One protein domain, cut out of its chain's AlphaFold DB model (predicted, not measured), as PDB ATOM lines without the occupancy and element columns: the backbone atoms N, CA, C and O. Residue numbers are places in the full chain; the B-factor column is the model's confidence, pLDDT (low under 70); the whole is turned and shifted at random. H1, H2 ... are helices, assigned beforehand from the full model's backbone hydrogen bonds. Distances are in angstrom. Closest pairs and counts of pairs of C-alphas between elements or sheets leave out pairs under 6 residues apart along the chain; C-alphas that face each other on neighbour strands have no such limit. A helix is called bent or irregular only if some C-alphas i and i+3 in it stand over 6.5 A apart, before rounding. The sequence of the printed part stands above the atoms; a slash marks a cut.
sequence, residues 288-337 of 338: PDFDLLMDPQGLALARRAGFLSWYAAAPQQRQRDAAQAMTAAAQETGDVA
ATOM      1  N   PRO A 288     -22.762  27.082  51.374       88.31
ATOM      2  CA  PRO A 288     -23.346  27.989  50.378       88.31
ATOM      3  C   PRO A 288     -23.168  27.496  48.932       88.31
ATOM      4  O   PRO A 288     -24.013  27.761  48.086       88.31
ATOM      5  N   ASP A 289     -22.112  26.719  48.675       88.06
ATOM      6  CA  ASP A 289     -21.846  26.069  47.382       88.06
ATOM      7  C   ASP A 289     -22.308  24.596  47.322       88.06
ATOM      8  O   ASP A 289     -21.720  23.799  46.592       88.06
ATOM      9  N   PHE A 290     -23.311  24.192  48.112       89.12
ATOM     10  CA  PHE A 290     -23.774  22.797  48.190       89.12
ATOM     11  C   PHE A 290     -24.079  22.188  46.813       89.12
ATOM     12  O   PHE A 290     -23.572  21.112  46.498       89.12
ATOM     13  N   ASP A 291     -24.820  22.902  45.964       89.75
ATOM     14  CA  ASP A 291     -25.183  22.421  44.624       89.75
ATOM     15  C   ASP A 291     -23.944  22.138  43.755       89.75
ATOM     16  O   ASP A 291     -23.907  21.152  43.019       89.75
ATOM     17  N   LEU A 292     -22.891  22.952  43.889       88.44
ATOM     18  CA  LEU A 292     -21.620  22.747  43.191       88.44
ATOM     19  C   LEU A 292     -20.831  21.570  43.779       88.44
ATOM     20  O   LEU A 292     -20.198  20.829  43.034       88.44
ATOM     21  N   LEU A 293     -20.854  21.385  45.103       87.25
ATOM     22  CA  LEU A 293     -20.195  20.259  45.777       87.25
ATOM     23  C   LEU A 293     -20.838  18.908  45.423       87.25
ATOM     24  O   LEU A 293     -20.140  17.892  45.417       87.25
ATOM     25  N   MET A 294     -22.133  18.901  45.101       90.12
ATOM     26  CA  MET A 294     -22.878  17.708  44.688       90.12
ATOM     27  C   MET A 294     -22.728  17.364  43.199       90.12
ATOM     28  O   MET A 294     -23.018  16.230  42.816       90.12
ATOM     29  N   ASP A 295     -22.240  18.291  42.369       92.12
ATOM     30  CA  ASP A 295     -21.911  18.047  40.962       92.12
ATOM     31  C   ASP A 295     -20.393  17.833  40.773       92.12
ATOM     32  O   ASP A 295     -19.629  18.796  40.641       92.12
ATOM     33  N   PRO A 296     -19.909  16.577  40.701       88.00
ATOM     34  CA  PRO A 296     -18.481  16.302  40.556       88.00
ATOM     35  C   PRO A 296     -17.901  16.824  39.233       88.00
ATOM     36  O   PRO A 296     -16.711  17.148  39.176       88.00
ATOM     37  N   GLN A 297     -18.709  16.923  38.170       88.50
ATOM     38  CA  GLN A 297     -18.254  17.440  36.879       88.50
ATOM     39  C   GLN A 297     -18.174  18.969  36.909       88.50
ATOM     40  O   GLN A 297     -17.149  19.537  36.520       88.50
ATOM     41  N   GLY A 298     -19.206  19.629  37.438       88.00
ATOM     42  CA  GLY A 298     -19.234  21.074  37.660       88.00
ATOM     43  C   GLY A 298     -18.113  21.543  38.584       88.00
ATOM     44  O   GLY A 298     -17.417  22.510  38.276       88.00
ATOM     45  N   LEU A 299     -17.837  20.804  39.658       89.19
ATOM     46  CA  LEU A 299     -16.744  21.096  40.580       89.19
ATOM     47  C   LEU A 299     -15.363  20.931  39.932       89.19
ATOM     48  O   LEU A 299     -14.469  21.758  40.144       89.19
ATOM     49  N   ALA A 300     -15.175  19.896  39.108       90.56
ATOM     50  CA  ALA A 300     -13.949  19.721  38.333       90.56
ATOM     51  C   ALA A 300     -13.740  20.868  37.329       90.56
ATOM     52  O   ALA A 300     -12.609  21.323  37.136       90.56
ATOM     53  N   LEU A 301     -14.821  21.373  36.725       86.81
ATOM     54  CA  LEU A 301     -14.781  22.530  35.836       86.81
ATOM     55  C   LEU A 301     -14.484  23.826  36.603       86.81
ATOM     56  O   LEU A 301     -13.609  24.583  36.186       86.81
ATOM     57  N   ALA A 302     -15.132  24.050  37.750       89.00
ATOM     58  CA  ALA A 302     -14.926  25.215  38.609       89.00
ATOM     59  C   ALA A 302     -13.474  25.309  39.101       89.00
ATOM     60  O   ALA A 302     -12.844  26.362  38.985       89.00
ATOM     61  N   ARG A 303     -12.880  24.184  39.529       91.00
ATOM     62  CA  ARG A 303     -11.449  24.108  39.887       91.00
ATOM     63  C   ARG A 303     -10.522  24.484  38.728       91.00
ATOM     64  O   ARG A 303      -9.420  24.975  38.956       91.00
ATOM     65  N   ARG A 304     -10.957  24.270  37.483       91.06
ATOM     66  CA  ARG A 304     -10.199  24.596  36.265       91.06
ATOM     67  C   ARG A 304     -10.600  25.936  35.645       91.06
ATOM     68  O   ARG A 304      -9.965  26.344  34.677       91.06
ATOM     69  N   ALA A 305     -11.588  26.651  36.187       90.06
ATOM     70  CA  ALA A 305     -12.140  27.865  35.584       90.06
ATOM     71  C   ALA A 305     -11.098  28.986  35.435       90.06
ATOM     72  O   ALA A 305     -11.058  29.671  34.413       90.06
ATOM     73  N   GLY A 306     -10.189  29.132  36.405       88.06
ATOM     74  CA  GLY A 306      -9.072  30.080  36.306       88.06
ATOM     75  C   GLY A 306      -8.127  29.760  35.140       88.06
ATOM     76  O   GLY A 306      -7.743  30.645  34.380       88.06
ATOM     77  N   PHE A 307      -7.819  28.478  34.928       83.88
ATOM     78  CA  PHE A 307      -6.993  28.038  33.802       83.88
ATOM     79  C   PHE A 307      -7.729  28.173  32.462       83.88
ATOM     80  O   PHE A 307      -7.161  28.661  31.487       83.88
ATOM     81  N   LEU A 308      -9.004  27.783  32.410       84.88
ATOM     82  CA  LEU A 308      -9.817  27.848  31.195       84.88
ATOM     83  C   LEU A 308     -10.097  29.290  30.765       84.88
ATOM     84  O   LEU A 308     -10.058  29.578  29.572       84.88
ATOM     85  N   SER A 309     -10.318  30.207  31.708       85.25
ATOM     86  CA  SER A 309     -10.496  31.632  31.402       85.25
ATOM     87  C   SER A 309      -9.208  32.263  30.862       85.25
ATOM     88  O   SER A 309      -9.253  33.002  29.878       85.25
ATOM     89  N   TRP A 310      -8.048  31.904  31.422       85.69
ATOM     90  CA  TRP A 310      -6.749  32.309  30.884       85.69
ATOM     91  C   TRP A 310      -6.490  31.734  29.484       85.69
ATOM     92  O   TRP A 310      -6.079  32.465  28.581       85.69
ATOM     93  N   TYR A 311      -6.785  30.449  29.271       82.12
ATOM     94  CA  TYR A 311      -6.642  29.799  27.966       82.12
ATOM     95  C   TYR A 311      -7.565  30.423  26.912       82.12
ATOM     96  O   TYR A 311      -7.122  30.713  25.801       82.12
ATOM     97  N   ALA A 312      -8.822  30.708  27.263       83.50
ATOM     98  CA  ALA A 312      -9.786  31.364  26.380       83.50
ATOM     99  C   ALA A 312      -9.362  32.793  25.995       83.50
ATOM    100  O   ALA A 312      -9.626  33.229  24.876       83.50
ATOM    101  N   ALA A 313      -8.665  33.506  26.886       82.94
ATOM    102  CA  ALA A 313      -8.133  34.842  26.622       82.94
ATOM    103  C   ALA A 313      -6.861  34.850  25.746       82.94
ATOM    104  O   ALA A 313      -6.434  35.917  25.289       82.94
ATOM    105  N   ALA A 314      -6.230  33.695  25.506       81.44
ATOM    106  CA  ALA A 314      -5.061  33.587  24.640       81.44
ATOM    107  C   ALA A 314      -5.429  33.759  23.147       81.44
ATOM    108  O   ALA A 314      -6.517  33.369  22.726       81.44
ATOM    109  N   PRO A 315      -4.532  34.312  22.306       85.69
ATOM    110  CA  PRO A 315      -4.784  34.439  20.871       85.69
ATOM    111  C   PRO A 315      -5.002  33.065  20.214       85.69
ATOM    112  O   PRO A 315      -4.272  32.118  20.508       85.69
ATOM    113  N   GLN A 316      -5.963  32.979  19.285       79.69
ATOM    114  CA  GLN A 316      -6.429  31.730  18.652       79.69
ATOM    115  C   GLN A 316      -5.317  30.854  18.061       79.69
ATOM    116  O   GLN A 316      -5.442  29.633  18.059       79.69
ATOM    117  N   GLN A 317      -4.216  31.452  17.601       79.44
ATOM    118  CA  GLN A 317      -3.065  30.697  17.108       79.44
ATOM    119  C   GLN A 317      -2.437  29.831  18.210       79.44
ATOM    120  O   GLN A 317      -2.275  28.630  18.036       79.44
ATOM    121  N   ARG A 318      -2.211  30.406  19.396       75.81
ATOM    122  CA  ARG A 318      -1.631  29.697  20.547       75.81
ATOM    123  C   ARG A 318      -2.554  28.593  21.071       75.81
ATOM    124  O   ARG A 318      -2.075  27.581  21.569       75.81
ATOM    125  N   GLN A 319      -3.868  28.782  20.955       78.62
ATOM    126  CA  GLN A 319      -4.859  27.758  21.303       78.62
ATOM    127  C   GLN A 319      -4.786  26.562  20.339       78.62
ATOM    128  O   GLN A 319      -4.836  25.413  20.771       78.62
ATOM    129  N   ARG A 320      -4.625  26.811  19.033       80.69
ATOM    130  CA  ARG A 320      -4.473  25.745  18.029       80.69
ATOM    131  C   ARG A 320      -3.182  24.956  18.228       80.69
ATOM    132  O   ARG A 320      -3.237  23.730  18.227       80.69
ATOM    133  N   ASP A 321      -2.072  25.644  18.474       82.75
ATOM    134  CA  ASP A 321      -0.769  25.007  18.688       82.75
ATOM    135  C   ASP A 321      -0.783  24.118  19.951       82.75
ATOM    136  O   ASP A 321      -0.309  22.983  19.934       82.75
ATOM    137  N   ALA A 322      -1.403  24.591  21.041       76.12
ATOM    138  CA  ALA A 322      -1.559  23.817  22.275       76.12
ATOM    139  C   ALA A 322      -2.467  22.587  22.096       76.12
ATOM    140  O   ALA A 322      -2.158  21.512  22.612       76.12
ATOM    141  N   ALA A 323      -3.564  22.721  21.342       78.88
ATOM    142  CA  ALA A 323      -4.449  21.600  21.029       78.88
ATOM    143  C   ALA A 323      -3.730  20.527  20.193       78.88
ATOM    144  O   ALA A 323      -3.854  19.342  20.492       78.88
ATOM    145  N   GLN A 324      -2.931  20.944  19.204       83.38
ATOM    146  CA  GLN A 324      -2.127  20.044  18.374       83.38
ATOM    147  C   GLN A 324      -1.053  19.309  19.191       83.38
ATOM    148  O   GLN A 324      -0.892  18.096  19.039       83.38
ATOM    149  N   ALA A 325      -0.378  20.006  20.110       79.50
ATOM    150  CA  ALA A 325       0.608  19.406  21.008       79.50
ATOM    151  C   ALA A 325      -0.012  18.358  21.953       79.50
ATOM    152  O   ALA A 325       0.570  17.295  22.160       79.50
ATOM    153  N   MET A 326      -1.214  18.611  22.486       74.31
ATOM    154  CA  MET A 326      -1.930  17.638  23.323       74.31
ATOM    155  C   MET A 326      -2.357  16.390  22.540       74.31
ATOM    156  O   MET A 326      -2.262  15.284  23.069       74.31
ATOM    157  N   THR A 327      -2.799  16.539  21.286       78.06
ATOM    158  CA  THR A 327      -3.130  15.385  20.434       78.06
ATOM    159  C   THR A 327      -1.899  14.570  20.039       78.06
ATOM    160  O   THR A 327      -1.986  13.348  20.012       78.06
ATOM    161  N   ALA A 328      -0.756  15.220  19.801       75.56
ATOM    162  CA  ALA A 328       0.500  14.534  19.498       75.56
ATOM    163  C   ALA A 328       1.023  13.737  20.709       75.56
ATOM    164  O   ALA A 328       1.343  12.559  20.578       75.56
ATOM    165  N   ALA A 329       1.001  14.327  21.910       70.31
ATOM    166  CA  ALA A 329       1.421  13.642  23.136       70.31
ATOM    167  C   ALA A 329       0.538  12.423  23.483       70.31
ATOM    168  O   ALA A 329       1.027  11.418  24.003       70.31
ATOM    169  N   ALA A 330      -0.765  12.489  23.184       70.69
ATOM    170  CA  ALA A 330      -1.687  11.362  23.351       70.69
ATOM    171  C   ALA A 330      -1.431  10.218  22.347       70.69
ATOM    172  O   ALA A 330      -1.687   9.057  22.656       70.69
ATOM    173  N   GLN A 331      -0.924  10.532  21.150       68.38
ATOM    174  CA  GLN A 331      -0.544   9.533  20.146       68.38
ATOM    175  C   GLN A 331       0.775   8.841  20.510       68.38
ATOM    176  O   GLN A 331       0.850   7.618  20.436       68.38
ATOM    177  N   GLU A 332       1.771   9.587  20.993       64.81
ATOM    178  CA  GLU A 332       3.051   9.023  21.453       64.81
ATOM    179  C   GLU A 332       2.879   8.093  22.663       64.81
ATOM    180  O   GLU A 332       3.501   7.037  22.736       64.81
ATOM    181  N   THR A 333       1.985   8.426  23.598       62.69
ATOM    182  CA  THR A 333       1.699   7.557  24.757       62.69
ATOM    183  C   THR A 333       0.915   6.293  24.403       62.69
ATOM    184  O   THR A 333       1.016   5.300  25.121       62.69
ATOM    185  N   GLY A 334       0.169   6.297  23.295       57.75
ATOM    186  CA  GLY A 334      -0.504   5.106  22.770       57.75
ATOM    187  C   GLY A 334       0.430   4.150  22.021       57.75
ATOM    188  O   GLY A 334       0.166   2.950  21.997       57.75
ATOM    189  N   ASP A 335       1.524   4.659  21.449       54.84
ATOM    190  CA  ASP A 335       2.492   3.866  20.674       54.84
ATOM    191  C   ASP A 335       3.517   3.146  21.571       54.84
ATOM    192  O   ASP A 335       4.024   2.086  21.225       54.84
ATOM    193  N   VAL A 336       3.758   3.659  22.784       56.25
ATOM    194  CA  VAL A 336       4.616   3.015  23.802       56.25
ATOM    195  C   VAL A 336       3.893   1.869  24.543       56.25
ATOM    196  O   VAL A 336       4.520   1.100  25.267       56.25
ATOM    197  N   ALA A 337       2.575   1.733  24.366       52.16
ATOM    198  CA  ALA A 337       1.748   0.709  25.016       52.16
ATOM    199  C   ALA A 337       1.413  -0.504  24.116       52.16
ATOM    200  O   ALA A 337       0.581  -1.331  24.505       52.16
TER     201      ALA A 337
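AT A GLANCE: This is residues 288 to 337 of the 338 residues of an uncharacterized protein of Pseudoxanthomonas spadix (UniProt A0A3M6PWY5). An open, flat V: the long helix H3 makes one arm, the bent helix H2 makes the other, and short H1 turns off the far end of H2. Little joins the arms beyond their corner. The printed part has 50 residues and is all helix, in the order H1, H2, H3; it is extended, with a radius of gyration of the C-alphas of 15.5 A and spans of 44 by 33 by 9 A.

IN THESE COORDINATES: Find C-alpha 316 at (-6.429, 31.730, 18.652); from there H3 runs 29.3 A to C-alpha 335 at (2.492, 3.866, 20.674). H2, residues 296 to 313, was assigned as one helix by its hydrogen bonds but is bent: C-alphas 303 and 306 are 7.4 A apart. Its arms are H2a, residues 296 to 303, 10.5 A, and H2b, residues 306 to 313, 10.8 A. H1, residues 290 to 294, spans 6.2 A.

HOW THE PARTS SIT: H3 and H2b are close but not clearly touching, their closest C-alphas, Gln 319 and Tyr 311, 7.2 A apart. They run opposite ways at a steep tilt of 58 degrees. H2a and H2b stand at a steep tilt of 69 degrees, only just short of perpendicular. H1 and H2a only just touch, with 3 pairs of C-alphas within 8 A, and only at the corner; Leu 292 and Leu 299 have the closest C-alphas, 5.8 A. H3 is apart from H1 and H2a. In H1, H2a, H2b and H3 every O i to N i+4 pair is within hydrogen-bond range.

THE WHOLE: The C-alphas of Pro 288 and Asp 335, the two farthest apart, are 46.2 A apart. The printed part has no cut, and both links are tight. Look at residues 331 to 337 for pLDDT under 70.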